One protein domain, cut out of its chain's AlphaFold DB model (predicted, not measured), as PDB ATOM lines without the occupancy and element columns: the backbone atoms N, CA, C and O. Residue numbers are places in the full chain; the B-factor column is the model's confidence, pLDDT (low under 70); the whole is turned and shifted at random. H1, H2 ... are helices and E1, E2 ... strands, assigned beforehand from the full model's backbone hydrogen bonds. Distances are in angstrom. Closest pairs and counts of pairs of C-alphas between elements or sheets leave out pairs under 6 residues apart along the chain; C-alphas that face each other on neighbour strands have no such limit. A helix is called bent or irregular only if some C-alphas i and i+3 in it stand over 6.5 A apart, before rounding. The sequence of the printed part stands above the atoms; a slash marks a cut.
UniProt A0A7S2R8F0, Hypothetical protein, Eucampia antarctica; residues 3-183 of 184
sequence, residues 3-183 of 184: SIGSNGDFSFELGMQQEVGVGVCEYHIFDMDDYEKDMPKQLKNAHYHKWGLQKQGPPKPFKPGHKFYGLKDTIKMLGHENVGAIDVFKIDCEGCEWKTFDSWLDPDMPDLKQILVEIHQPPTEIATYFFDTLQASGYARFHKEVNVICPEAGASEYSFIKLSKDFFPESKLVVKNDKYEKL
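Overview. This is residues 3 to 183 of the 184 residues of the protein "Hypothetical protein" of Eucampia antarctica (UniProt A0A7S2R8F0). A twisted sheet of four strands, E3, E4, E6 and E5, has H4 over one face; further along the longest axis a small parallel pair of strands, E1 and E2, sits beside H1, with the first printed residues between the two sheets. H2 packs on H3, residues 51 to 70 make a long loop, and residues 163 to 183 run past H4 at the far end. The printed part has 181 residues, with four named helices and six named strands in the order H1 E1 E2 H2 E3 H3 E4 H4 E5 E6; the larger sheet is mixed and the class is mixed, helices and strands, with under half of the residues in named elements. It is compact, with a radius of gyration of the C-alphas of 16.6 A and spans of 48 by 37 by 36 A.

Arrangement. Start at H1, residues 11 to 20; its Glu 13 and Tyr 27 of E1, residues 27 to 31, are the closest C-alphas of the two, 7.1 A apart. E2, residues 46 to 50, is parallel to E1, with N 29 and O 47 at 2.9 A. H2, residues 71 to 78, touches H3, residues 97 to 105, at a steep tilt of 65 degrees; Leu 71 and Ser 103 have the closest C-alphas, 6.8 A. E3, residues 89 to 91, H3 and E4, residues 114 to 120, form a strand-helix-strand unit, two parallel neighbour strands with a helix between, its crossover right-handed; look for N 91 and O 116 at 2.8 A. H3 only grazes the sheet. H4, residues 124 to 136, lies over E5, residues 139 to 146, along the strands at a height over the sheet of 9.1 A: two layers, a helix on one face of a sheet. E4, H4 and E5 form a split unit with E6, residues 155 to 162, between the strands, its crossover right-handed. E6 is antiparallel to E4, with N 117 and O 158 at 2.9 A, and forms a hairpin with E5, with N 157 and O 145 at 2.8 A. Every O i to N i+4 pair is within hydrogen-bond range in H1 and H2, against 7 of 9 in H4 and 1 of 5 in H3, where 4 of 6 O i to N i+3 pairs are.

Along the chain. Find C-alpha 11 at (79.469, -76.208, -75.406), where H1 begins; it runs 14.1 A. E1 spans 13.0 A, E2 13.4 A, H2 10.7 A, E3 6.4 A, H3 12.6 A and E4 19.0 A. H4 spans 19.3 A, and E5 spans 19.8 A and bends by 61 degrees at residue 142. H3 and H4 are irregular: C-alphas 99 and 102 are 7.6 A apart, C-alphas 125 and 128 7.1 A. E6 runs 22.9 A to C-alpha 162 at (55.741, -80.082, -78.119).

Size, cuts and confidence. The two C-alphas farthest apart, of Lys 41 and Asp 178, are 50.0 A apart. The printed part has no cut. The links E1 to E2 and E2 to H2 are long. The pLDDT is under 70 at residues 61 to 62, 151 and 177 to 183.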
ATOM      1  N   SER A   3      69.041 -73.570 -69.653       98.44
ATOM      2  CA  SER A   3      70.032 -74.636 -69.526       98.44
ATOM      3  C   SER A   3      70.352 -74.859 -68.055       98.44
ATOM      4  O   SER A   3      70.991 -74.022 -67.421       98.44
ATOM      5  N   ILE A   4      69.825 -75.942 -67.490       98.19
ATOM      6  CA  ILE A   4      69.994 -76.316 -66.082       98.19
ATOM      7  C   ILE A   4      71.126 -77.342 -65.966       98.19
ATOM      8  O   ILE A   4      71.151 -78.291 -66.753       98.19
ATOM      9  N   GLY A   5      72.015 -77.126 -64.990       96.25
ATOM     10  CA  GLY A   5      73.200 -77.937 -64.700       96.25
ATOM     11  C   GLY A   5      74.192 -77.882 -65.845       96.25
ATOM     12  O   GLY A   5      74.197 -78.733 -66.731       96.25
ATOM     13  N   SER A   6      74.988 -76.817 -65.880       95.88
ATOM     14  CA  SER A   6      76.003 -76.656 -66.921       95.88
ATOM     15  C   SER A   6      77.323 -77.308 -66.527       95.88
ATOM     16  O   SER A   6      78.098 -77.666 -67.404       95.88
ATOM     17  N   ASN A   7      77.601 -77.442 -65.225       94.88
ATOM     18  CA  ASN A   7      78.864 -77.946 -64.685       94.88
ATOM     19  C   ASN A   7      80.093 -77.234 -65.299       94.88
ATOM     20  O   ASN A   7      81.130 -77.837 -65.572       94.88
ATOM     21  N   GLY A   8      79.937 -75.938 -65.598       96.25
ATOM     22  CA  GLY A   8      80.945 -75.114 -66.273       96.25
ATOM     23  C   GLY A   8      81.194 -75.444 -67.752       96.25
ATOM     24  O   GLY A   8      82.050 -74.813 -68.371       96.25
ATOM     25  N   ASP A   9      80.453 -76.384 -68.337       96.94
ATOM     26  CA  ASP A   9      80.458 -76.656 -69.770       96.94
ATOM     27  C   ASP A   9      79.423 -75.772 -70.481       96.94
ATOM     28  O   ASP A   9      78.232 -75.788 -70.174       96.94
ATOM     29  N   PHE A  10      79.902 -74.983 -71.442       98.06
ATOM     30  CA  PHE A  10      79.107 -74.044 -72.239       98.06
ATOM     31  C   PHE A  10      79.024 -74.454 -73.718       98.06
ATOM     32  O   PHE A  10      78.684 -73.646 -74.591       98.06
ATOM     33  N   SER A  11      79.432 -75.686 -74.039       97.75
ATOM     34  CA  SER A  11      79.469 -76.208 -75.406       97.75
ATOM     35  C   SER A  11      78.078 -76.289 -76.027       97.75
ATOM     36  O   SER A  11      77.935 -75.988 -77.211       97.75
ATOM     37  N   PHE A  12      77.048 -76.596 -75.234       97.75
ATOM     38  CA  PHE A  12      75.661 -76.620 -75.690       97.75
ATOM     39  C   PHE A  12      75.186 -75.238 -76.157       97.75
ATOM     40  O   PHE A  12      74.701 -75.095 -77.281       97.75
ATOM     41  N   GLU A  13      75.347 -74.197 -75.337       98.50
ATOM     42  CA  GLU A  13      74.891 -72.846 -75.680       98.50
ATOM     43  C   GLU A  13      75.696 -72.273 -76.847       98.50
ATOM     44  O   GLU A  13      75.133 -71.629 -77.737       98.50
ATOM     45  N   LEU A  14      77.005 -72.546 -76.881       98.12
ATOM     46  CA  LEU A  14      77.850 -72.190 -78.017       98.12
ATOM     47  C   LEU A  14      77.426 -72.901 -79.299       98.12
ATOM     48  O   LEU A  14      77.347 -72.245 -80.336       98.12
ATOM     49  N   GLY A  15      77.156 -74.205 -79.235       98.19
ATOM     50  CA  GLY A  15      76.674 -74.994 -80.365       98.19
ATOM     51  C   GLY A  15      75.352 -74.442 -80.884       98.19
ATOM     52  O   GLY A  15      75.244 -74.115 -82.060       98.19
ATOM     53  N   MET A  16      74.390 -74.184 -79.994       97.88
ATOM     54  CA  MET A  16      73.134 -73.521 -80.354       97.88
ATOM     55  C   MET A  16      73.381 -72.188 -81.068       97.88
ATOM     56  O   MET A  16      72.799 -71.942 -82.120       97.88
ATOM     57  N   GLN A  17      74.260 -71.331 -80.538       98.25
ATOM     58  CA  GLN A  17      74.565 -70.042 -81.164       98.25
ATOM     59  C   GLN A  17      75.200 -70.204 -82.554       98.25
ATOM     60  O   GLN A  17      74.957 -69.386 -83.441       98.25
ATOM     61  N   GLN A  18      76.033 -71.227 -82.747       98.00
ATOM     62  CA  GLN A  18      76.651 -71.532 -84.039       98.00
ATOM     63  C   GLN A  18      75.611 -71.998 -85.060       98.00
ATOM     64  O   GLN A  18      75.660 -71.554 -86.205       98.00
ATOM     65  N   GLU A  19      74.657 -72.825 -84.633       98.06
ATOM     66  CA  GLU A  19      73.607 -73.363 -85.496       98.06
ATOM     67  C   GLU A  19      72.564 -72.307 -85.882       98.06
ATOM     68  O   GLU A  19      72.191 -72.202 -87.052       98.06
ATOM     69  N   VAL A  20      72.088 -71.499 -84.925       97.38
ATOM     70  CA  VAL A  20      70.984 -70.552 -85.184       97.38
ATOM     71  C   VAL A  20      71.433 -69.117 -85.457       97.38
ATOM     72  O   VAL A  20      70.656 -68.328 -85.990       97.38
ATOM     73  N   GLY A  21      72.675 -68.768 -85.119       97.88
ATOM     74  CA  GLY A  21      73.248 -67.438 -85.302       97.88
ATOM     75  C   GLY A  21      73.438 -66.639 -84.007       97.88
ATOM     76  O   GLY A  21      72.738 -66.796 -83.004       97.88
ATOM     77  N   VAL A  22      74.410 -65.722 -84.039       97.94
ATOM     78  CA  VAL A  22      74.793 -64.882 -82.892       97.94
ATOM     79  C   VAL A  22      73.670 -63.918 -82.509       97.94
ATOM     80  O   VAL A  22      73.182 -63.166 -83.346       97.94
ATOM     81  N   GLY A  23      73.312 -63.901 -81.221       94.69
ATOM     82  CA  GLY A  23      72.300 -62.995 -80.667       94.69
ATOM     83  C   GLY A  23      70.849 -63.381 -80.971       94.69
ATOM     84  O   GLY A  23      69.950 -62.629 -80.607       94.69
ATOM     85  N   VAL A  24      70.614 -64.527 -81.620       97.44
ATOM     86  CA  VAL A  24      69.262 -65.030 -81.912       97.44
ATOM     87  C   VAL A  24      68.585 -65.563 -80.654       97.44
ATOM     88  O   VAL A  24      67.414 -65.285 -80.414       97.44
ATOM     89  N   CYS A  25      69.319 -66.316 -79.838       97.62
ATOM     90  CA  CYS A  25      68.810 -66.836 -78.579       97.62
ATOM     91  C   CYS A  25      69.173 -65.926 -77.405       97.62
ATOM     92  O   CYS A  25      70.224 -65.286 -77.386       97.62
ATOM     93  N   GLU A  26      68.312 -65.933 -76.395       98.19
ATOM     94  CA  GLU A  26      68.633 -65.529 -75.029       98.19
ATOM     95  C   GLU A  26      68.868 -66.791 -74.195       98.19
ATOM     96  O   GLU A  26      68.015 -67.690 -74.167       98.19
ATOM     97  N   TYR A  27      70.038 -66.897 -73.567       98.56
ATOM     98  CA  TYR A  27      70.441 -68.063 -72.782       98.56
ATOM     99  C   TYR A  27      70.399 -67.738 -71.293       98.56
ATOM    100  O   TYR A  27      71.077 -66.823 -70.829       98.56
ATOM    101  N   HIS A  28      69.658 -68.536 -70.533       98.69
ATOM    102  CA  HIS A  28      69.708 -68.536 -69.076       98.69
ATOM    103  C   HIS A  28      70.327 -69.853 -68.640       98.69
ATOM    104  O   HIS A  28      69.744 -70.917 -68.857       98.69
ATOM    105  N   ILE A  29      71.527 -69.759 -68.080       98.69
ATOM    106  CA  ILE A  29      72.352 -70.894 -67.678       98.69
ATOM    107  C   ILE A  29      72.329 -70.946 -66.157       98.69
ATOM    108  O   ILE A  29      72.628 -69.945 -65.504       98.69
ATOM    109  N   PHE A  30      71.936 -72.082 -65.599       98.12
ATOM    110  CA  PHE A  30      71.692 -72.244 -64.173       98.12
ATOM    111  C   PHE A  30      72.568 -73.352 -63.618       98.12
ATOM    112  O   PHE A  30      72.490 -74.494 -64.068       98.12
ATOM    113  N   ASP A  31      73.350 -73.017 -62.603       96.50
ATOM    114  CA  ASP A  31      74.160 -73.971 -61.861       96.50
ATOM    115  C   ASP A  31      74.293 -73.496 -60.411       96.50
ATOM    116  O   ASP A  31      74.262 -72.297 -60.134       96.50
ATOM    117  N   MET A  32      74.395 -74.417 -59.457       94.06
ATOM    118  CA  MET A  32      74.554 -74.044 -58.051       94.06
ATOM    119  C   MET A  32      75.974 -73.573 -57.714       94.06
ATOM    120  O   MET A  32      76.136 -72.865 -56.716       94.06
ATOM    121  N   ASP A  33      76.964 -73.969 -58.513       93.81
ATOM    122  CA  ASP A  33      78.359 -73.563 -58.378       93.81
ATOM    123  C   ASP A  33      78.640 -72.257 -59.163       93.81
ATOM    124  O   ASP A  33      77.748 -71.659 -59.768       93.81
ATOM    125  N   ASP A  34      79.867 -71.727 -59.085       94.81
ATOM    126  CA  ASP A  34      80.238 -70.449 -59.718       94.81
ATOM    127  C   ASP A  34      81.198 -70.649 -60.898       94.81
ATOM    128  O   ASP A  34      82.417 -70.568 -60.735       94.81
ATOM    129  N   TYR A  35      80.627 -70.847 -62.089       96.69
ATOM    130  CA  TYR A  35      81.353 -70.934 -63.364       96.69
ATOM    131  C   TYR A  35      81.199 -69.679 -64.238       96.69
ATOM    132  O   TYR A  35      81.571 -69.671 -65.409       96.69
ATOM    133  N   GLU A  36      80.662 -68.580 -63.698       96.69
ATOM    134  CA  GLU A  36      80.353 -67.367 -64.474       96.69
ATOM    135  C   GLU A  36      81.590 -66.802 -65.196       96.69
ATOM    136  O   GLU A  36      81.501 -66.275 -66.304       96.69
ATOM    137  N   LYS A  37      82.767 -66.937 -64.574       96.62
ATOM    138  CA  LYS A  37      84.046 -66.457 -65.122       96.62
ATOM    139  C   LYS A  37      84.549 -67.287 -66.299       96.62
ATOM    140  O   LYS A  37      85.341 -66.770 -67.088       96.62
ATOM    141  N   ASP A  38      84.094 -68.529 -66.402       96.75
ATOM    142  CA  ASP A  38      84.486 -69.468 -67.448       96.75
ATOM    143  C   ASP A  38      83.598 -69.326 -68.696       96.75
ATOM    144  O   ASP A  38      83.912 -69.893 -69.744       96.75
ATOM    145  N   MET A  39      82.532 -68.509 -68.623       97.25
ATOM    146  CA  MET A  39      81.656 -68.245 -69.763       97.25
ATOM    147  C   MET A  39      82.449 -67.731 -70.978       97.25
ATOM    148  O   MET A  39      83.130 -66.695 -70.904       97.25
ATOM    149  N   PRO A  40      82.330 -68.395 -72.142       96.88
ATOM    150  CA  PRO A  40      83.037 -67.995 -73.344       96.88
ATOM    151  C   PRO A  40      82.622 -66.595 -73.802       96.88
ATOM    152  O   PRO A  40      81.448 -66.316 -74.024       96.88
ATOM    153  N   LYS A  41      83.594 -65.710 -74.048       96.38
ATOM    154  CA  LYS A  41      83.336 -64.312 -74.463       96.38
ATOM    155  C   LYS A  41      82.549 -64.190 -75.770       96.38
ATOM    156  O   LYS A  41      81.946 -63.144 -76.042       96.38
ATOM    157  N   GLN A  42      82.626 -65.208 -76.620       96.94
ATOM    158  CA  GLN A  42      81.899 -65.284 -77.880       96.94
ATOM    159  C   GLN A  42      80.431 -65.689 -77.706       96.94
ATOM    160  O   GLN A  42      79.654 -65.428 -78.621       96.94
ATOM    161  N   LEU A  43      80.040 -66.276 -76.571       97.94
ATOM    162  CA  LEU A  43      78.639 -66.537 -76.261       97.94
ATOM    163  C   LEU A  43      77.955 -65.199 -75.953       97.94
ATOM    164  O   LEU A  43      78.378 -64.458 -75.063       97.94
ATOM    165  N   LYS A  44      76.960 -64.830 -76.758       98.06
ATOM    166  CA  LYS A  44      76.239 -63.556 -76.654       98.06
ATOM    167  C   LYS A  44      74.847 -63.784 -76.095       98.06
ATOM    168  O   LYS A  44      74.270 -64.847 -76.282       98.06
ATOM    169  N   ASN A  45      74.321 -62.745 -75.445       97.88
ATOM    170  CA  ASN A  45      72.988 -62.754 -74.846       97.88
ATOM    171  C   ASN A  45      72.786 -63.932 -73.870       97.88
ATOM    172  O   ASN A  45      71.776 -64.631 -73.906       97.88
ATOM    173  N   ALA A  46      73.813 -64.194 -73.056       98.12
ATOM    174  CA  ALA A  46      73.833 -65.272 -72.082       98.12
ATOM    175  C   ALA A  46      73.980 -64.723 -70.664       98.12
ATOM    176  O   ALA A  46      74.771 -63.810 -70.410       98.12
ATOM    177  N   HIS A  47      73.207 -65.305 -69.755       98.31
ATOM    178  CA  HIS A  47      73.072 -64.892 -68.369       98.31
ATOM    179  C   HIS A  47      73.281 -66.106 -67.473       98.31
ATOM    180  O   HIS A  47      72.555 -67.096 -67.589       98.31
ATOM    181  N   TYR A  48      74.261 -66.016 -66.580       98.50
ATOM    182  CA  TYR A  48      74.571 -67.077 -65.635       98.50
ATOM    183  C   TYR A  48      73.892 -66.833 -64.288       98.50
ATOM    184  O   TYR A  48      73.949 -65.728 -63.744       98.50
ATOM    185  N   HIS A  49      73.285 -67.876 -63.729       97.94
ATOM    186  CA  HIS A  49      72.526 -67.828 -62.483       97.94
ATOM    187  C   HIS A  49      73.077 -68.863 -61.503       97.94
ATOM    188  O   HIS A  49      73.021 -70.061 -61.764       97.94
ATOM    189  N   LYS A  50      73.574 -68.388 -60.352       96.12
ATOM    190  CA  LYS A  50      74.211 -69.199 -59.292       96.12
ATOM    191  C   LYS A  50      73.177 -69.874 -58.383       96.12
ATOM    192  O   LYS A  50      73.128 -69.615 -57.173       96.12
ATOM    193  N   TRP A  51      72.265 -70.638 -58.976       95.06
ATOM    194  CA  TRP A  51      71.313 -71.480 -58.261       95.06
ATOM    195  C   TRP A  51      70.891 -72.700 -59.080       95.06
ATOM    196  O   TRP A  51      70.787 -72.650 -60.302       95.06
ATOM    197  N   GLY A  52      70.576 -73.786 -58.376       94.00
ATOM    198  CA  GLY A  52      70.012 -74.997 -58.964       94.00
ATOM    199  C   GLY A  52      68.482 -75.018 -58.950       94.00
ATOM    200  O   GLY A  52      67.817 -74.173 -58.338       94.00
ATOM    201  N   LEU A  53      67.920 -76.042 -59.591       94.62
ATOM    202  CA  LEU A  53      66.485 -76.313 -59.587       94.62
ATOM    203  C   LEU A  53      66.114 -77.285 -58.456       94.62
ATOM    204  O   LEU A  53      66.848 -78.223 -58.148       94.62
ATOM    205  N   GLN A  54      64.949 -77.088 -57.847       93.38
ATOM    206  CA  GLN A  54      64.352 -78.023 -56.891       93.38
ATOM    207  C   GLN A  54      62.850 -78.178 -57.138       93.38
ATOM    208  O   GLN A  54      62.241 -77.414 -57.888       93.38
ATOM    209  N   LYS A  55      62.225 -79.146 -56.454       93.19
ATOM    210  CA  LYS A  55      60.760 -79.255 -56.408       93.19
ATOM    211  C   LYS A  55      60.155 -77.930 -55.935       93.19
ATOM    212  O   LYS A  55      60.667 -77.318 -54.995       93.19
ATOM    213  N   GLN A  56      59.053 -77.522 -56.564       93.31
ATOM    214  CA  GLN A  56      58.334 -76.311 -56.181       93.31
ATOM    215  C   GLN A  56      57.960 -76.345 -54.690       93.31
ATOM    216  O   GLN A  56      57.465 -77.353 -54.181       93.31
ATOM    217  N   GLY A  57      58.207 -75.239 -53.989       89.81
ATOM    218  CA  GLY A  57      58.027 -75.145 -52.543       89.81
ATOM    219  C   GLY A  57      59.062 -74.220 -51.900       89.81
ATOM    220  O   GLY A  57      59.804 -73.544 -52.611       89.81
ATOM    221  N   PRO A  58      59.132 -74.172 -50.557       83.81
ATOM    222  CA  PRO A  58      60.103 -73.328 -49.870       83.81
ATOM    223  C   PRO A  58      61.539 -73.713 -50.267       83.81
ATOM    224  O   PRO A  58      61.820 -74.911 -50.397       83.81
ATOM    225  N   PRO A  59      62.457 -72.740 -50.432       78.44
ATOM    226  CA  PRO A  59      63.861 -73.012 -50.721       78.44
ATOM    227  C   PRO A  59      64.454 -73.983 -49.699       78.44
ATOM    228  O   PRO A  59      64.377 -73.745 -48.490       78.44
ATOM    229  N   LYS A  60      65.032 -75.088 -50.173       76.38
ATOM    230  CA  LYS A  60      65.705 -76.082 -49.336       76.38
ATOM    231  C   LYS A  60      67.130 -76.260 -49.855       76.38
ATOM    232  O   LYS A  60      67.323 -76.965 -50.842       76.38
ATOM    233  N   PRO A  61      68.135 -75.634 -49.221       68.62
ATOM    234  CA  PRO A  61      69.512 -75.790 -49.664       68.62
ATOM    235  C   PRO A  61      69.925 -77.263 -49.562       68.62
ATOM    236  O   PRO A  61      69.865 -77.850 -48.482       68.62
ATOM    237  N   PHE A  62      70.343 -77.860 -50.682       69.75
ATOM    238  CA  PHE A  62      70.884 -79.224 -50.703       69.75
ATOM    239  C   PHE A  62      72.258 -79.295 -50.016       69.75
ATOM    240  O   PHE A  62      72.591 -80.282 -49.363       69.75
ATOM    241  N   LYS A  63      73.038 -78.211 -50.121       74.56
ATOM    242  CA  LYS A  63      74.324 -77.999 -49.447       74.56
ATOM    243  C   LYS A  63      74.372 -76.583 -48.855       74.56
ATOM    244  O   LYS A  63      73.784 -75.670 -49.445       74.56
ATOM    245  N   PRO A  64      75.061 -76.362 -47.719       79.62
ATOM    246  CA  PRO A  64      75.274 -75.020 -47.182       79.62
ATOM    247  C   PRO A  64      75.903 -74.091 -48.228       79.62
ATOM    248  O   PRO A  64      76.872 -74.462 -48.878       79.62
ATOM    249  N   GLY A  65      75.352 -72.888 -48.385       82.94
ATOM    250  CA  GLY A  65      75.841 -71.886 -49.340       82.94
ATOM    251  C   GLY A  65      75.222 -71.961 -50.741       82.94
ATOM    252  O   GLY A  65      75.267 -70.965 -51.454       82.94
ATOM    253  N   HIS A  66      74.585 -73.075 -51.112       89.19
ATOM    254  CA  HIS A  66      73.959 -73.231 -52.428       89.19
ATOM    255  C   HIS A  66      72.488 -72.810 -52.389       89.19
ATOM    256  O   HIS A  66      71.763 -73.094 -51.430       89.19
ATOM    257  N   LYS A  67      72.035 -72.144 -53.452       92.62
ATOM    258  CA  LYS A  67      70.646 -71.705 -53.613       92.62
ATOM    259  C   LYS A  67      69.910 -72.647 -54.555       92.62
ATOM    260  O   LYS A  67      70.466 -73.069 -55.563       92.62
ATOM    261  N   PHE A  68      68.660 -72.941 -54.222       93.94
ATOM    262  CA  PHE A  68      67.783 -73.767 -55.039       93.94
ATOM    263  C   PHE A  68      66.393 -73.149 -55.076       93.94
ATOM    264  O   PHE A  68      65.863 -72.748 -54.034       93.94
ATOM    265  N   TYR A  69      65.804 -73.104 -56.266       95.00
ATOM    266  CA  TYR A  69      64.472 -72.546 -56.488       95.00
ATOM    267  C   TYR A  69      63.606 -73.501 -57.299       95.00
ATOM    268  O   TYR A  69      64.113 -74.335 -58.049       95.00
ATOM    269  N   GLY A  70      62.288 -73.393 -57.135       95.62
ATOM    270  CA  GLY A  70      61.356 -74.036 -58.052       95.62
ATOM    271  C   GLY A  70      61.421 -73.395 -59.438       95.62
ATOM    272  O   GLY A  70      61.887 -72.260 -59.598       95.62
ATOM    273  N   LEU A  71      60.947 -74.109 -60.458       96.25
ATOM    274  CA  LEU A  71      60.963 -73.581 -61.821       96.25
ATOM    275  C   LEU A  71      60.036 -72.357 -61.969       96.25
ATOM    276  O   LEU A  71      60.429 -71.376 -62.601       96.25
ATOM    277  N   LYS A  72      58.866 -72.358 -61.309       95.38
ATOM    278  CA  LYS A  72      57.962 -71.192 -61.275       95.38
ATOM    279  C   LYS A  72      58.626 -69.980 -60.627       95.38
ATOM    280  O   LYS A  72      58.568 -68.881 -61.169       95.38
ATOM    281  N   ASP A  73      59.303 -70.184 -59.495       95.88
ATOM    282  CA  ASP A  73      60.035 -69.104 -58.825       95.88
ATOM    283  C   ASP A  73      61.154 -68.564 -59.720       95.88
ATOM    284  O   ASP A  73      61.343 -67.355 -59.806       95.88
ATOM    285  N   THR A  74      61.860 -69.449 -60.432       96.69
ATOM    286  CA  THR A  74      62.909 -69.073 -61.390       96.69
ATOM    287  C   THR A  74      62.357 -68.182 -62.500       96.69
ATOM    288  O   THR A  74      62.907 -67.114 -62.756       96.69
ATOM    289  N   ILE A  75      61.238 -68.562 -63.117       96.75
ATOM    290  CA  ILE A  75      60.567 -67.746 -64.139       96.75
ATOM    291  C   ILE A  75      60.147 -66.389 -63.588       96.75
ATOM    292  O   ILE A  75      60.400 -65.365 -64.222       96.75
ATOM    293  N   LYS A  76      59.569 -66.364 -62.388       96.31
ATOM    294  CA  LYS A  76      59.158 -65.124 -61.732       96.31
ATOM    295  C   LYS A  76      60.335 -64.200 -61.432       96.31
ATOM    296  O   LYS A  76      60.257 -63.006 -61.705       96.31
ATOM    297  N   MET A  77      61.435 -64.731 -60.900       96.56
ATOM    298  CA  MET A  77      62.641 -63.949 -60.601       96.56
ATOM    299  C   MET A  77      63.269 -63.338 -61.855       96.56
ATOM    300  O   MET A  77      63.847 -62.257 -61.773       96.56
ATOM    301  N   LEU A  78      63.136 -64.009 -63.000       97.25
ATOM    302  CA  LEU A  78      63.601 -63.507 -64.292       97.25
ATOM    303  C   LEU A  78      62.586 -62.581 -64.985       97.25
ATOM    304  O   LEU A  78      62.914 -61.977 -65.997       97.25
ATOM    305  N   GLY A  79      61.366 -62.436 -64.455       96.81
ATOM    306  CA  GLY A  79      60.303 -61.649 -65.093       96.81
ATOM    307  C   GLY A  79      59.719 -62.312 -66.346       96.81
ATOM    308  O   GLY A  79      59.126 -61.645 -67.191       96.81
ATOM    309  N   HIS A  80      59.875 -63.627 -66.471       97.06
ATOM    310  CA  HIS A  80      59.505 -64.420 -67.643       97.06
ATOM    311  C   HIS A  80      58.067 -64.964 -67.587       97.06
ATOM    312  O   HIS A  80      57.691 -65.821 -68.376       97.06
ATOM    313  N   GLU A  81      57.233 -64.480 -66.667       95.00
ATOM    314  CA  GLU A  81      55.847 -64.951 -66.491       95.00
ATOM    315  C   GLU A  81      54.966 -64.680 -67.723       95.00
ATOM    316  O   GLU A  81      53.983 -65.373 -67.950       95.00
ATOM    317  N   ASN A  82      55.333 -63.682 -68.533       93.69
ATOM    318  CA  ASN A  82      54.578 -63.272 -69.717       93.69
ATOM    319  C   ASN A  82      55.259 -63.657 -71.039       93.69
ATOM    320  O   ASN A  82      54.814 -63.209 -72.099       93.69
ATOM    321  N   VAL A  83      56.345 -64.444 -71.013       93.31
ATOM    322  CA  VAL A  83      56.902 -64.971 -72.264       93.31
ATOM    323  C   VAL A  83      56.030 -66.125 -72.750       93.31
ATOM    324  O   VAL A  83      55.669 -67.016 -71.988       93.31
ATOM    325  N   GLY A  84      55.665 -66.111 -74.033       91.56
ATOM    326  CA  GLY A  84      54.770 -67.133 -74.582       91.56
ATOM    327  C   GLY A  84      55.394 -68.531 -74.628       91.56
ATOM    328  O   GLY A  84      54.669 -69.523 -74.651       91.56
ATOM    329  N   ALA A  85      56.726 -68.620 -74.663       96.62
ATOM    330  CA  ALA A  85      57.432 -69.884 -74.766       96.62
ATOM    331  C   ALA A  85      58.876 -69.800 -74.259       96.62
ATOM    332  O   ALA A  85      59.528 -68.761 -74.352       96.62
ATOM    333  N   ILE A  86      59.380 -70.945 -73.809       98.25
ATOM    334  CA  ILE A  86      60.805 -71.255 -73.726       98.25
ATOM    335  C   ILE A  86      61.079 -72.264 -74.845       98.25
ATOM    336  O   ILE A  86      60.627 -73.408 -74.784       98.25
ATOM    337  N   ASP A  87      61.805 -71.851 -75.887       98.19
ATOM    338  CA  ASP A  87      61.997 -72.692 -77.082       98.19
ATOM    339  C   ASP A  87      62.728 -74.003 -76.787       98.19
ATOM    340  O   ASP A  87      62.414 -75.047 -77.357       98.19
ATOM    341  N   VAL A  88      63.705 -73.937 -75.882       98.56
ATOM    342  CA  VAL A  88      64.550 -75.061 -75.490       98.56
ATOM    343  C   VAL A  88      64.776 -75.006 -73.985       98.56
ATOM    344  O   VAL A  88      65.328 -74.023 -73.476       98.56
ATOM    345  N   PHE A  89      64.336 -76.054 -73.296       98.62
ATOM    346  CA  PHE A  89      64.584 -76.320 -71.883       98.62
ATOM    347  C   PHE A  89      65.497 -77.545 -71.771       98.62
ATOM    348  O   PHE A  89      65.039 -78.681 -71.897       98.62
ATOM    349  N   LYS A  90      66.799 -77.299 -71.594       98.44
ATOM    350  CA  LYS A  90      67.812 -78.319 -71.309       98.44
ATOM    351  C   LYS A  90      67.927 -78.492 -69.798       98.44
ATOM    352  O   LYS A  90      68.044 -77.496 -69.083       98.44
ATOM    353  N   ILE A  91      67.889 -79.728 -69.313       98.00
ATOM    354  CA  ILE A  91      68.013 -80.041 -67.893       98.00
ATOM    355  C   ILE A  91      68.816 -81.316 -67.655       98.00
ATOM    356  O   ILE A  91      68.496 -82.389 -68.158       98.00
ATOM    357  N   ASP A  92      69.843 -81.149 -66.843       95.31
ATOM    358  CA  ASP A  92      70.674 -82.178 -66.245       95.31
ATOM    359  C   ASP A  92      70.898 -81.691 -64.807       95.31
ATOM    360  O   ASP A  92      71.365 -80.575 -64.590       95.31
ATOM    361  N   CYS A  93      70.386 -82.406 -63.809       92.31
ATOM    362  CA  CYS A  93      70.433 -81.940 -62.423       92.31
ATOM    363  C   CYS A  93      70.521 -83.079 -61.407       92.31
ATOM    364  O   CYS A  93      70.027 -82.943 -60.277       92.31
ATOM    365  N   GLU A  94      71.144 -84.190 -61.795       90.38
ATOM    366  CA  GLU A  94      71.540 -85.271 -60.890       90.38
ATOM    367  C   GLU A  94      70.371 -85.817 -60.042       90.38
ATOM    368  O   GLU A  94      70.447 -85.975 -58.817       90.38
ATOM    369  N   GLY A  95      69.225 -86.063 -60.685       89.06
ATOM    370  CA  GLY A  95      68.042 -86.674 -60.074       89.06
ATOM    371  C   GLY A  95      66.930 -85.690 -59.696       89.06
ATOM    372  O   GLY A  95      65.873 -86.113 -59.206       89.06
ATOM    373  N   CYS A  96      67.121 -84.379 -59.887       91.06
ATOM    374  CA  CYS A  96      66.048 -83.403 -59.678       91.06
ATOM    375  C   CYS A  96      64.943 -83.507 -60.750       91.06
ATOM    376  O   CYS A  96      63.815 -83.063 -60.508       91.06
ATOM    377  N   GLU A  97      65.214 -84.151 -61.887       94.38
ATOM    378  CA  GLU A  97      64.289 -84.321 -63.011       94.38
ATOM    379  C   GLU A  97      63.016 -85.029 -62.536       94.38
ATOM    380  O   GLU A  97      61.903 -84.540 -62.731       94.38
ATOM    381  N   TRP A  98      63.185 -86.106 -61.761       92.50
ATOM    382  CA  TRP A  98      62.099 -86.908 -61.187       92.50
ATOM    383  C   TRP A  98      61.222 -86.163 -60.181       92.50
ATOM    384  O   TRP A  98      60.108 -86.592 -59.888       92.50
ATOM    385  N   LYS A  99      61.730 -85.069 -59.612       91.06
ATOM    386  CA  LYS A  99      61.048 -84.289 -58.569       91.06
ATOM    387  C   LYS A  99      60.415 -83.015 -59.111       91.06
ATOM    388  O   LYS A  99      59.652 -82.377 -58.385       91.06
ATOM    389  N   THR A 100      60.779 -82.613 -60.327       94.06
ATOM    390  CA  THR A 100      60.427 -81.306 -60.889       94.06
ATOM    391  C   THR A 100      59.572 -81.393 -62.141       94.06
ATOM    392  O   THR A 100      58.904 -80.406 -62.438       94.06
ATOM    393  N   PHE A 101      59.522 -82.536 -62.834       94.81
ATOM    394  CA  PHE A 101      58.866 -82.611 -64.143       94.81
ATOM    395  C   PHE A 101      57.383 -82.234 -64.159       94.81
ATOM    396  O   PHE A 101      56.935 -81.639 -65.134       94.81
ATOM    397  N   ASP A 102      56.641 -82.477 -63.077       91.94
ATOM    398  CA  ASP A 102      55.249 -82.019 -62.971       91.94
ATOM    399  C   ASP A 102      55.147 -80.491 -63.121       91.94
ATOM    400  O   ASP A 102      54.263 -79.978 -63.803       91.94
ATOM    401  N   SER A 103      56.107 -79.752 -62.551       93.50
ATOM    402  CA  SER A 103      56.133 -78.284 -62.628       93.50
ATOM    403  C   SER A 103      56.515 -77.741 -64.004       93.50
ATOM    404  O   SER A 103      56.259 -76.578 -64.296       93.50
ATOM    405  N   TRP A 104      57.104 -78.566 -64.876       95.94
ATOM    406  CA  TRP A 104      57.404 -78.181 -66.262       95.94
ATOM    407  C   TRP A 104      56.134 -78.069 -67.114       95.94
ATOM    408  O   TRP A 104      56.159 -77.510 -68.208       95.94
ATOM    409  N   LEU A 105      55.040 -78.655 -66.626       94.88
ATOM    410  CA  LEU A 105      53.766 -78.816 -67.323       94.88
ATOM    411  C   LEU A 105      52.649 -77.985 -66.692       94.88
ATOM    412  O   LEU A 105      51.496 -78.090 -67.107       94.88
ATOM    413  N   ASP A 106      52.983 -77.195 -65.673       92.56
ATOM    414  CA  ASP A 106      52.038 -76.334 -64.986       92.56
ATOM    415  C   ASP A 106      51.379 -75.350 -65.975       92.56
ATOM    416  O   ASP A 106      52.067 -74.763 -66.805       92.56
ATOM    417  N   PRO A 107      50.057 -75.122 -65.899       89.88
ATOM    418  CA  PRO A 107      49.338 -74.308 -66.884       89.88
ATOM    419  C   PRO A 107      49.725 -72.822 -66.862       89.88
ATOM    420  O   PRO A 107      49.531 -72.130 -67.855       89.88
ATOM    421  N   ASP A 108      50.277 -72.347 -65.744       89.31
ATOM    422  CA  ASP A 108      50.738 -70.962 -65.567       89.31
ATOM    423  C   ASP A 108      52.190 -70.754 -66.034       89.31
ATOM    424  O   ASP A 108      52.786 -69.703 -65.802       89.31
ATOM    425  N   MET A 109      52.798 -71.778 -66.633       92.88
ATOM    426  CA  MET A 109      54.164 -71.737 -67.139       92.88
ATOM    427  C   MET A 109      54.203 -71.347 -68.618       92.88
ATOM    428  O   MET A 109      53.309 -71.733 -69.373       92.88
ATOM    429  N   PRO A 110      55.275 -70.674 -69.079       95.31
ATOM    430  CA  PRO A 110      55.580 -70.591 -70.499       95.31
ATOM    431  C   PRO A 110      55.630 -71.982 -71.133       95.31
ATOM    432  O   PRO A 110      56.155 -72.929 -70.541       95.31
ATOM    433  N   ASP A 111      55.156 -72.090 -72.372       95.25
ATOM    434  CA  ASP A 111      55.245 -73.340 -73.119       95.25
ATOM    435  C   ASP A 111      56.710 -73.736 -73.323       95.25
ATOM    436  O   ASP A 111      57.462 -73.027 -73.997       95.25
ATOM    437  N   LEU A 112      57.106 -74.909 -72.835       97.94
ATOM    438  CA  LEU A 112      58.394 -75.491 -73.203       97.94
ATOM    439  C   LEU A 112      58.236 -76.147 -74.580       97.94
ATOM    440  O   LEU A 112      57.532 -77.145 -74.726       97.94
ATOM    441  N   LYS A 113      58.832 -75.576 -75.632       98.19
ATOM    442  CA  LYS A 113      58.663 -76.131 -76.991       98.19
ATOM    443  C   LYS A 113      59.499 -77.382 -77.199       98.19
ATOM    444  O   LYS A 113      59.037 -78.318 -77.852       98.19
ATOM    445  N   GLN A 114      60.687 -77.417 -76.610       98.50
ATOM    446  CA  GLN A 114      61.544 -78.589 -76.574       98.50
ATOM    447  C   GLN A 114      62.068 -78.819 -75.161       98.50
ATOM    448  O   GLN A 114      62.454 -77.871 -74.476       98.50
ATOM    449  N   ILE A 115      62.099 -80.085 -74.753       98.69
ATOM    450  CA  ILE A 115      62.696 -80.528 -73.492       98.69
ATOM    451  C   ILE A 115      63.835 -81.477 -73.841       98.69
ATOM    452  O   ILE A 115      63.601 -82.502 -74.480       98.69
ATOM    453  N   LEU A 116      65.051 -81.124 -73.439       98.44
ATOM    454  CA  LEU A 116      66.243 -81.955 -73.553       98.44
ATOM    455  C   LEU A 116      66.626 -82.323 -72.128       98.44
ATOM    456  O   LEU A 116      66.954 -81.445 -71.338       98.44
ATOM    457  N   VAL A 117      66.503 -83.590 -71.771       97.69
ATOM    458  CA  VAL A 117      66.648 -84.038 -70.388       97.69
ATOM    459  C   VAL A 117      67.622 -85.195 -70.318       97.69
ATOM    460  O   VAL A 117      67.419 -86.205 -70.994       97.69
ATOM    461  N   GLU A 118      68.637 -85.062 -69.475       95.62
ATOM    462  CA  GLU A 118      69.408 -86.203 -69.005       95.62
ATOM    463  C   GLU A 118      68.743 -86.752 -67.745       95.62
ATOM    464  O   GLU A 118      68.595 -86.069 -66.736       95.62
ATOM    465  N   ILE A 119      68.263 -87.989 -67.821       93.81
ATOM    466  CA  ILE A 119      67.645 -88.655 -66.682       93.81
ATOM    467  C   ILE A 119      68.679 -89.481 -65.923       93.81
ATOM    468  O   ILE A 119      69.299 -90.378 -66.490       93.81
ATOM    469  N   HIS A 120      68.797 -89.237 -64.620       92.19
ATOM    470  CA  HIS A 120      69.756 -89.906 -63.742       92.19
ATOM    471  C   HIS A 120      69.104 -91.069 -62.990       92.19
ATOM    472  O   HIS A 120      68.102 -90.866 -62.304       92.19
ATOM    473  N   GLN A 121      69.665 -92.280 -63.094       87.50
ATOM    474  CA  GLN A 121      69.262 -93.468 -62.316       87.50
ATOM    475  C   GLN A 121      67.733 -93.698 -62.268       87.50
ATOM    476  O   GLN A 121      67.131 -93.606 -61.196       87.50
ATOM    477  N   PRO A 122      67.076 -93.987 -63.410       82.50
ATOM    478  CA  PRO A 122      65.619 -94.006 -63.509       82.50
ATOM    479  C   PRO A 122      64.954 -94.953 -62.501       82.50
ATOM    480  O   PRO A 122      65.086 -96.174 -62.634       82.50
ATOM    481  N   PRO A 123      64.175 -94.427 -61.533       83.62
ATOM    482  CA  PRO A 123      63.420 -95.258 -60.607       83.62
ATOM    483  C   PRO A 123      62.341 -96.023 -61.372       83.62
ATOM    484  O   PRO A 123      61.572 -95.431 -62.138       83.62
ATOM    485  N   THR A 124      62.251 -97.337 -61.154       80.25
ATOM    486  CA  THR A 124      61.312 -98.199 -61.899       80.25
ATOM    487  C   THR A 124      59.862 -97.758 -61.687       80.25
ATOM    488  O   THR A 124      59.028 -97.905 -62.579       80.25
ATOM    489  N   GLU A 125      59.550 -97.191 -60.522       80.56
ATOM    490  CA  GLU A 125      58.200 -96.783 -60.149       80.56
ATOM    491  C   GLU A 125      57.753 -95.461 -60.789       80.56
ATOM    492  O   GLU A 125      56.552 -95.258 -60.971       80.56
ATOM    493  N   ILE A 126      58.692 -94.568 -61.124       86.38
ATOM    494  CA  ILE A 126      58.403 -93.203 -61.603       86.38
ATOM    495  C   ILE A 126      58.669 -93.068 -63.105       86.38
ATOM    496  O   ILE A 126      57.992 -92.292 -63.776       86.38
ATOM    497  N   ALA A 127      59.600 -93.844 -63.668       89.19
ATOM    498  CA  ALA A 127      60.027 -93.679 -65.055       89.19
ATOM    499  C   ALA A 127      58.869 -93.770 -66.063       89.19
ATOM    500  O   ALA A 127      58.766 -92.935 -66.960       89.19
ATOM    501  N   THR A 128      57.959 -94.740 -65.919       89.81
ATOM    502  CA  THR A 128      56.796 -94.847 -66.819       89.81
ATOM    503  C   THR A 128      55.848 -93.665 -66.661       89.81
ATOM    504  O   THR A 128      55.378 -93.132 -67.662       89.81
ATOM    505  N   TYR A 129      55.621 -93.220 -65.423       90.94
ATOM    506  CA  TYR A 129      54.771 -92.069 -65.129       90.94
ATOM    507  C   TYR A 129      55.331 -90.785 -65.750       90.94
ATOM    508  O   TYR A 129      54.583 -90.041 -66.376       90.94
ATOM    509  N   PHE A 130      56.647 -90.569 -65.681       93.81
ATOM    510  CA  PHE A 130      57.328 -89.452 -66.341       93.81
ATOM    511  C   PHE A 130      57.053 -89.418 -67.854       93.81
ATOM    512  O   PHE A 130      56.577 -88.411 -68.383       93.81
ATOM    513  N   PHE A 131      57.296 -90.528 -68.563       93.69
ATOM    514  CA  PHE A 131      57.103 -90.574 -70.018       93.69
ATOM    515  C   PHE A 131      55.628 -90.461 -70.419       93.69
ATOM    516  O   PHE A 131      55.316 -89.749 -71.377       93.69
ATOM    517  N   ASP A 132      54.725 -91.133 -69.701       93.25
ATOM    518  CA  ASP A 132      53.288 -91.068 -69.975       93.25
ATOM    519  C   ASP A 132      52.738 -89.658 -69.717       93.25
ATOM    520  O   ASP A 132      51.929 -89.163 -70.501       93.25
ATOM    521  N   THR A 133      53.221 -88.974 -68.675       94.50
ATOM    522  CA  THR A 133      52.812 -87.604 -68.331       94.50
ATOM    523  C   THR A 133      53.265 -86.593 -69.383       94.50
ATOM    524  O   THR A 133      52.463 -85.764 -69.828       94.50
ATOM    525  N   LEU A 134      54.516 -86.682 -69.851       95.94
ATOM    526  CA  LEU A 134      55.002 -85.841 -70.949       95.94
ATOM    527  C   LEU A 134      54.198 -86.084 -72.232       95.94
ATOM    528  O   LEU A 134      53.716 -85.135 -72.854       95.94
ATOM    529  N   GLN A 135      53.973 -87.345 -72.600       95.56
ATOM    530  CA  GLN A 135      53.203 -87.687 -73.796       95.56
ATOM    531  C   GLN A 135      51.750 -87.201 -73.706       95.56
ATOM    532  O   GLN A 135      51.255 -86.582 -74.648       95.56
ATOM    533  N   ALA A 136      51.080 -87.390 -72.565       95.06
ATOM    534  CA  ALA A 136      49.720 -86.894 -72.342       95.06
ATOM    535  C   ALA A 136      49.627 -85.359 -72.366       95.06
ATOM    536  O   ALA A 136      48.588 -84.772 -72.693       95.06
ATOM    537  N   SER A 137      50.749 -84.702 -72.088       95.38
ATOM    538  CA  SER A 137      50.909 -83.257 -72.193       95.38
ATOM    539  C   SER A 137      51.305 -82.790 -73.597       95.38
ATOM    540  O   SER A 137      51.526 -81.597 -73.791       95.38
ATOM    541  N   GLY A 138      51.341 -83.683 -74.590       96.62
ATOM    542  CA  GLY A 138      51.600 -83.356 -75.994       96.62
ATOM    543  C   GLY A 138      53.077 -83.363 -76.390       96.62
ATOM    544  O   GLY A 138      53.426 -82.789 -77.417       96.62
ATOM    545  N   TYR A 139      53.956 -83.977 -75.598       97.94
ATOM    546  CA  TYR A 139      55.374 -84.090 -75.936       97.94
ATOM    547  C   TYR A 139      55.676 -85.400 -76.663       97.94
ATOM    548  O   TYR A 139      55.508 -86.492 -76.117       97.94
ATOM    549  N   ALA A 140      56.171 -85.295 -77.893       97.62
ATOM    550  CA  ALA A 140      56.668 -86.428 -78.657       97.62
ATOM    551  C   ALA A 140      58.175 -86.559 -78.460       97.62
ATOM    552  O   ALA A 140      58.926 -85.603 -78.646       97.62
ATOM    553  N   ARG A 141      58.628 -87.760 -78.111       97.31
ATOM    554  CA  ARG A 141      60.054 -88.083 -78.042       97.31
ATOM    555  C   ARG A 141      60.608 -88.267 -79.452       97.31
ATOM    556  O   ARG A 141      60.082 -89.092 -80.196       97.31
ATOM    557  N   PHE A 142      61.679 -87.552 -79.781       97.38
ATOM    558  CA  PHE A 142      62.339 -87.643 -81.089       97.38
ATOM    559  C   PHE A 142      63.813 -88.058 -81.003       97.38
ATOM    560  O   PHE A 142      64.380 -88.461 -82.014       97.38
ATOM    561  N   HIS A 143      64.417 -88.019 -79.811       97.50
ATOM    562  CA  HIS A 143      65.781 -88.487 -79.583       97.50
ATOM    563  C   HIS A 143      65.894 -89.256 -78.263       97.50
ATOM    564  O   HIS A 143      65.136 -89.012 -77.315       97.50
ATOM    565  N   LYS A 144      66.835 -90.201 -78.230       95.38
ATOM    566  CA  LYS A 144      67.277 -90.926 -77.041       95.38
ATOM    567  C   LYS A 144      68.735 -91.330 -77.235       95.38
ATOM    568  O   LYS A 144      69.038 -91.978 -78.234       95.38
ATOM    569  N   GLU A 145      69.556 -91.104 -76.223       93.19
ATOM    570  CA  GLU A 145      70.931 -91.591 -76.167       93.19
ATOM    571  C   GLU A 145      71.262 -92.108 -74.764       93.19
ATOM    572  O   GLU A 145      70.715 -91.645 -73.768       93.19
ATOM    573  N   VAL A 146      72.090 -93.147 -74.675       90.94
ATOM    574  CA  VAL A 146      72.588 -93.634 -73.381       90.94
ATOM    575  C   VAL A 146      73.905 -92.925 -73.110       90.94
ATOM    576  O   VAL A 146      74.771 -92.932 -73.983       90.94
ATOM    577  N   ASN A 147      74.085 -92.382 -71.908       86.69
ATOM    578  CA  ASN A 147      75.369 -91.814 -71.524       86.69
ATOM    579  C   ASN A 147      76.373 -92.954 -71.282       86.69
ATOM    580  O   ASN A 147      76.280 -93.706 -70.310       86.69
ATOM    581  N   VAL A 148      77.319 -93.110 -72.209       87.38
ATOM    582  CA  VAL A 148      78.353 -94.159 -72.158       87.38
ATOM    583  C   VAL A 148      79.623 -93.723 -71.425       87.38
ATOM    584  O   VAL A 148      80.498 -94.556 -71.199       87.38
ATOM    585  N   ILE A 149      79.740 -92.442 -71.063       82.38
ATOM    586  CA  ILE A 149      80.927 -91.881 -70.403       82.38
ATOM    587  C   ILE A 149      80.978 -92.319 -68.937       82.38
ATOM    588  O   ILE A 149      82.054 -92.642 -68.438       82.38
ATOM    589  N   CYS A 150      79.822 -92.397 -68.271       71.44
ATOM    590  CA  CYS A 150      79.710 -92.872 -66.892       71.44
ATOM    591  C   CYS A 150      78.607 -93.945 -66.763       71.44
ATOM    592  O   CYS A 150      77.522 -93.667 -66.247       71.44
ATOM    593  N   PRO A 151      78.851 -95.189 -67.223       68.56
ATOM    594  CA  PRO A 151      77.841 -96.252 -67.231       68.56
ATOM    595  C   PRO A 151      77.244 -96.536 -65.847       68.56
ATOM    596  O   PRO A 151      76.065 -96.871 -65.731       68.56
ATOM    597  N   GLU A 152      78.037 -96.374 -64.785       71.62
ATOM    598  CA  GLU A 152      77.619 -96.579 -63.397       71.62
ATOM    599  C   GLU A 152      76.648 -95.499 -62.899       71.62
ATOM    600  O   GLU A 152      75.860 -95.760 -61.988       71.62
ATOM    601  N   ALA A 153      76.667 -94.306 -63.506       70.19
ATOM    602  CA  ALA A 153      75.706 -93.246 -63.209       70.19
ATOM    603  C   ALA A 153      74.307 -93.583 -63.746       70.19
ATOM    604  O   ALA A 153      73.316 -93.040 -63.262       70.19
ATOM    605  N   GLY A 154      74.199 -94.513 -64.705       82.56
ATOM    606  CA  GLY A 154      72.914 -94.965 -65.234       82.56
ATOM    607  C   GLY A 154      72.104 -93.833 -65.867       82.56
ATOM    608  O   GLY A 154      70.880 -93.805 -65.710       82.56
ATOM    609  N   ALA A 155      72.787 -92.895 -66.527       90.44
ATOM    610  CA  ALA A 155      72.175 -91.733 -67.146       90.44
ATOM    611  C   ALA A 155      71.748 -92.007 -68.599       90.44
ATOM    612  O   ALA A 155      72.289 -92.865 -69.307       90.44
ATOM    613  N   SER A 156      70.702 -91.326 -69.052       92.88
ATOM    614  CA  SER A 156      70.253 -91.378 -70.445       92.88
ATOM    615  C   SER A 156      69.646 -90.053 -70.853       92.88
ATOM    616  O   SER A 156      68.814 -89.501 -70.142       92.88
ATOM    617  N   GLU A 157      69.988 -89.595 -72.043       94.75
ATOM    618  CA  GLU A 157      69.463 -88.371 -72.611       94.75
ATOM    619  C   GLU A 157      68.212 -88.651 -73.436       94.75
ATOM    620  O   GLU A 157      68.108 -89.649 -74.158       94.75
ATOM    621  N   TYR A 158      67.248 -87.745 -73.349       97.50
ATOM    622  CA  TYR A 158      66.039 -87.747 -74.154       97.50
ATOM    623  C   TYR A 158      65.753 -86.351 -74.673       97.50
ATOM    624  O   TYR A 158      65.935 -85.360 -73.969       97.50
ATOM    625  N   SER A 159      65.207 -86.282 -75.884       98.38
ATOM    626  CA  SER A 159      64.685 -85.031 -76.427       98.38
ATOM    627  C   SER A 159      63.228 -85.183 -76.819       98.38
ATOM    628  O   SER A 159      62.817 -86.160 -77.461       98.38
ATOM    629  N   PHE A 160      62.450 -84.186 -76.421       98.62
ATOM    630  CA  PHE A 160      61.024 -84.096 -76.644       98.62
ATOM    631  C   PHE A 160      60.677 -82.797 -77.354       98.62
ATOM    632  O   PHE A 160      61.257 -81.755 -77.061       98.62
ATOM    633  N   ILE A 161      59.686 -82.857 -78.236       98.56
ATOM    634  CA  ILE A 161      59.116 -81.700 -78.921       98.56
ATOM    635  C   ILE A 161      57.624 -81.597 -78.613       98.56
ATOM    636  O   ILE A 161      56.909 -82.603 -78.597       98.56
ATOM    637  N   LYS A 162      57.154 -80.379 -78.349       97.81
ATOM    638  CA  LYS A 162      55.741 -80.082 -78.119       97.81
ATOM    639  C   LYS A 162      54.979 -80.112 -79.444       97.81
ATOM    640  O   LYS A 162      55.271 -79.330 -80.345       97.81
ATOM    641  N   LEU A 163      53.976 -80.977 -79.542       97.44
ATOM    642  CA  LEU A 163      53.056 -81.078 -80.676       97.44
ATOM    643  C   LEU A 163      51.614 -80.816 -80.219       97.44
ATOM    644  O   LEU A 163      51.307 -80.823 -79.023       97.44
ATOM    645  N   SER A 164      50.713 -80.606 -81.183       95.75
ATOM    646  CA  SER A 164      49.273 -80.609 -80.896       95.75
ATOM    647  C   SER A 164      48.862 -81.958 -80.303       95.75
ATOM    648  O   SER A 164      49.354 -83.001 -80.735       95.75
ATOM    649  N   LYS A 165      47.924 -81.954 -79.350       94.94
ATOM    650  CA  LYS A 165      47.390 -83.198 -78.774       94.94
ATOM    651  C   LYS A 165      46.695 -84.074 -79.820       94.94
ATOM    652  O   LYS A 165      46.752 -85.291 -79.695       94.94
ATOM    653  N   ASP A 166      46.175 -83.479 -80.893       96.06
ATOM    654  CA  ASP A 166      45.543 -84.199 -82.010       96.06
ATOM    655  C   ASP A 166      46.538 -85.037 -82.831       96.06
ATOM    656  O   ASP A 166      46.139 -85.889 -83.622       96.06
ATOM    657  N   PHE A 167      47.846 -84.817 -82.653       95.94
ATOM    658  CA  PHE A 167      48.879 -85.683 -83.221       95.94
ATOM    659  C   PHE A 167      48.878 -87.080 -82.579       95.94
ATOM    660  O   PHE A 167      49.301 -88.054 -83.202       95.94
ATOM    661  N   PHE A 168      48.426 -87.193 -81.326       95.25
ATOM    662  CA  PHE A 168      48.495 -88.423 -80.552       95.25
ATOM    663  C   PHE A 168      47.159 -89.174 -80.590       95.25
ATOM    664  O   PHE A 168      46.098 -88.557 -80.503       95.25
ATOM    665  N   PRO A 169      47.175 -90.518 -80.628       94.19
ATOM    666  CA  PRO A 169      45.976 -91.301 -80.354       94.19
ATOM    667  C   PRO A 169      45.414 -90.958 -78.966       94.19
ATOM    668  O   PRO A 169      46.183 -90.849 -78.014       94.19
ATOM    669  N   GLU A 170      44.091 -90.890 -78.805       92.44
ATOM    670  CA  GLU A 170      43.455 -90.565 -77.511       92.44
ATOM    671  C   GLU A 170      43.936 -91.474 -76.365       92.44
ATOM    672  O   GLU A 170      44.156 -91.024 -75.242       92.44
ATOM    673  N   SER A 171      44.210 -92.750 -76.659       89.62
ATOM    674  CA  SER A 171      44.745 -93.722 -75.692       89.62
ATOM    675  C   SER A 171      46.137 -93.375 -75.146       89.62
ATOM    676  O   SER A 171      46.556 -93.929 -74.130       89.62
ATOM    677  N   LYS A 172      46.865 -92.483 -75.823       86.94
ATOM    678  CA  LYS A 172      48.189 -91.972 -75.451       86.94
ATOM    679  C   LYS A 172      48.117 -90.655 -74.671       86.94
ATOM    680  O   LYS A 172      49.146 -90.225 -74.156       86.94
ATOM    681  N   LEU A 173      46.921 -90.068 -74.551       88.81
ATOM    682  CA  LEU A 173      46.643 -88.853 -73.779       88.81
ATOM    683  C   LEU A 173      46.163 -89.132 -72.345       88.81
ATOM    684  O   LEU A 173      45.801 -88.208 -71.621       88.81
ATOM    685  N   VAL A 174      46.173 -90.400 -71.928       86.75
ATOM    686  CA  VAL A 174      45.786 -90.839 -70.585       86.75
ATOM    687  C   VAL A 174      47.025 -91.315 -69.837       86.75
ATOM    688  O   VAL A 174      47.730 -92.211 -70.304       86.75
ATOM    689  N   VAL A 175      47.263 -90.746 -68.657       85.69
ATOM    690  CA  VAL A 175      48.343 -91.179 -67.764       85.69
ATOM    691  C   VAL A 175      47.881 -92.406 -66.979       85.69
ATOM    692  O   VAL A 175      46.855 -92.366 -66.300       85.69
ATOM    693  N   LYS A 176      48.614 -93.520 -67.075       73.88
ATOM    694  CA  LYS A 176      48.286 -94.756 -66.347       73.88
ATOM    695  C   LYS A 176      48.871 -94.683 -64.939       73.88
ATOM    696  O   LYS A 176      50.085 -94.744 -64.770       73.88
ATOM    697  N   ASN A 177      48.010 -94.527 -63.935       62.88
ATOM    698  CA  ASN A 177      48.411 -94.054 -62.608       62.88
ATOM    699  C   ASN A 177      48.431 -95.126 -61.501       62.88
ATOM    700  O   ASN A 177      48.175 -94.826 -60.341       62.88
ATOM    701  N   ASP A 178      48.748 -96.386 -61.809       56.38
ATOM    702  CA  ASP A 178      48.526 -97.475 -60.838       56.38
ATOM    703  C   ASP A 178      49.478 -97.463 -59.616       56.38
ATOM    704  O   ASP A 178      49.256 -98.206 -58.654       56.38
ATOM    705  N   LYS A 179      50.553 -96.655 -59.620       55.31
ATOM    706  CA  LYS A 179      51.588 -96.676 -58.561       55.31
ATOM    707  C   LYS A 179      52.067 -95.319 -58.035       55.31
ATOM    708  O   LYS A 179      52.568 -95.284 -56.913       55.31
ATOM    709  N   TYR A 180      51.915 -94.223 -58.780       57.50
ATOM    710  CA  TYR A 180      52.530 -92.938 -58.419       57.50
ATOM    711  C   TYR A 180      51.814 -92.219 -57.261       57.50
ATOM    712  O   TYR A 180      52.477 -91.667 -56.388       57.50
ATOM    713  N   GLU A 181      50.484 -92.331 -57.151       51.75
ATOM    714  CA  GLU A 181      49.710 -91.743 -56.035       51.75
ATOM    715  C   GLU A 181      50.106 -92.275 -54.646       51.75
ATOM    716  O   GLU A 181      49.785 -91.661 -53.635       51.75
ATOM    717  N   LYS A 182      50.819 -93.408 -54.574       46.69
ATOM    718  CA  LYS A 182      51.291 -94.004 -53.312       46.69
ATOM    719  C   LYS A 182      52.710 -93.578 -52.916       46.69
ATOM    720  O   LYS A 182      53.173 -93.991 -51.857       46.69
ATOM    721  N   LEU A 183      53.409 -92.831 -53.776       51.31
ATOM    722  CA  LEU A 183      54.819 -92.442 -53.612       51.31
ATOM    723  C   LEU A 183      55.013 -90.942 -53.332       51.31
ATOM    724  O   LEU A 183      56.145 -90.527 -53.079       51.31
TER     725      LEU A 183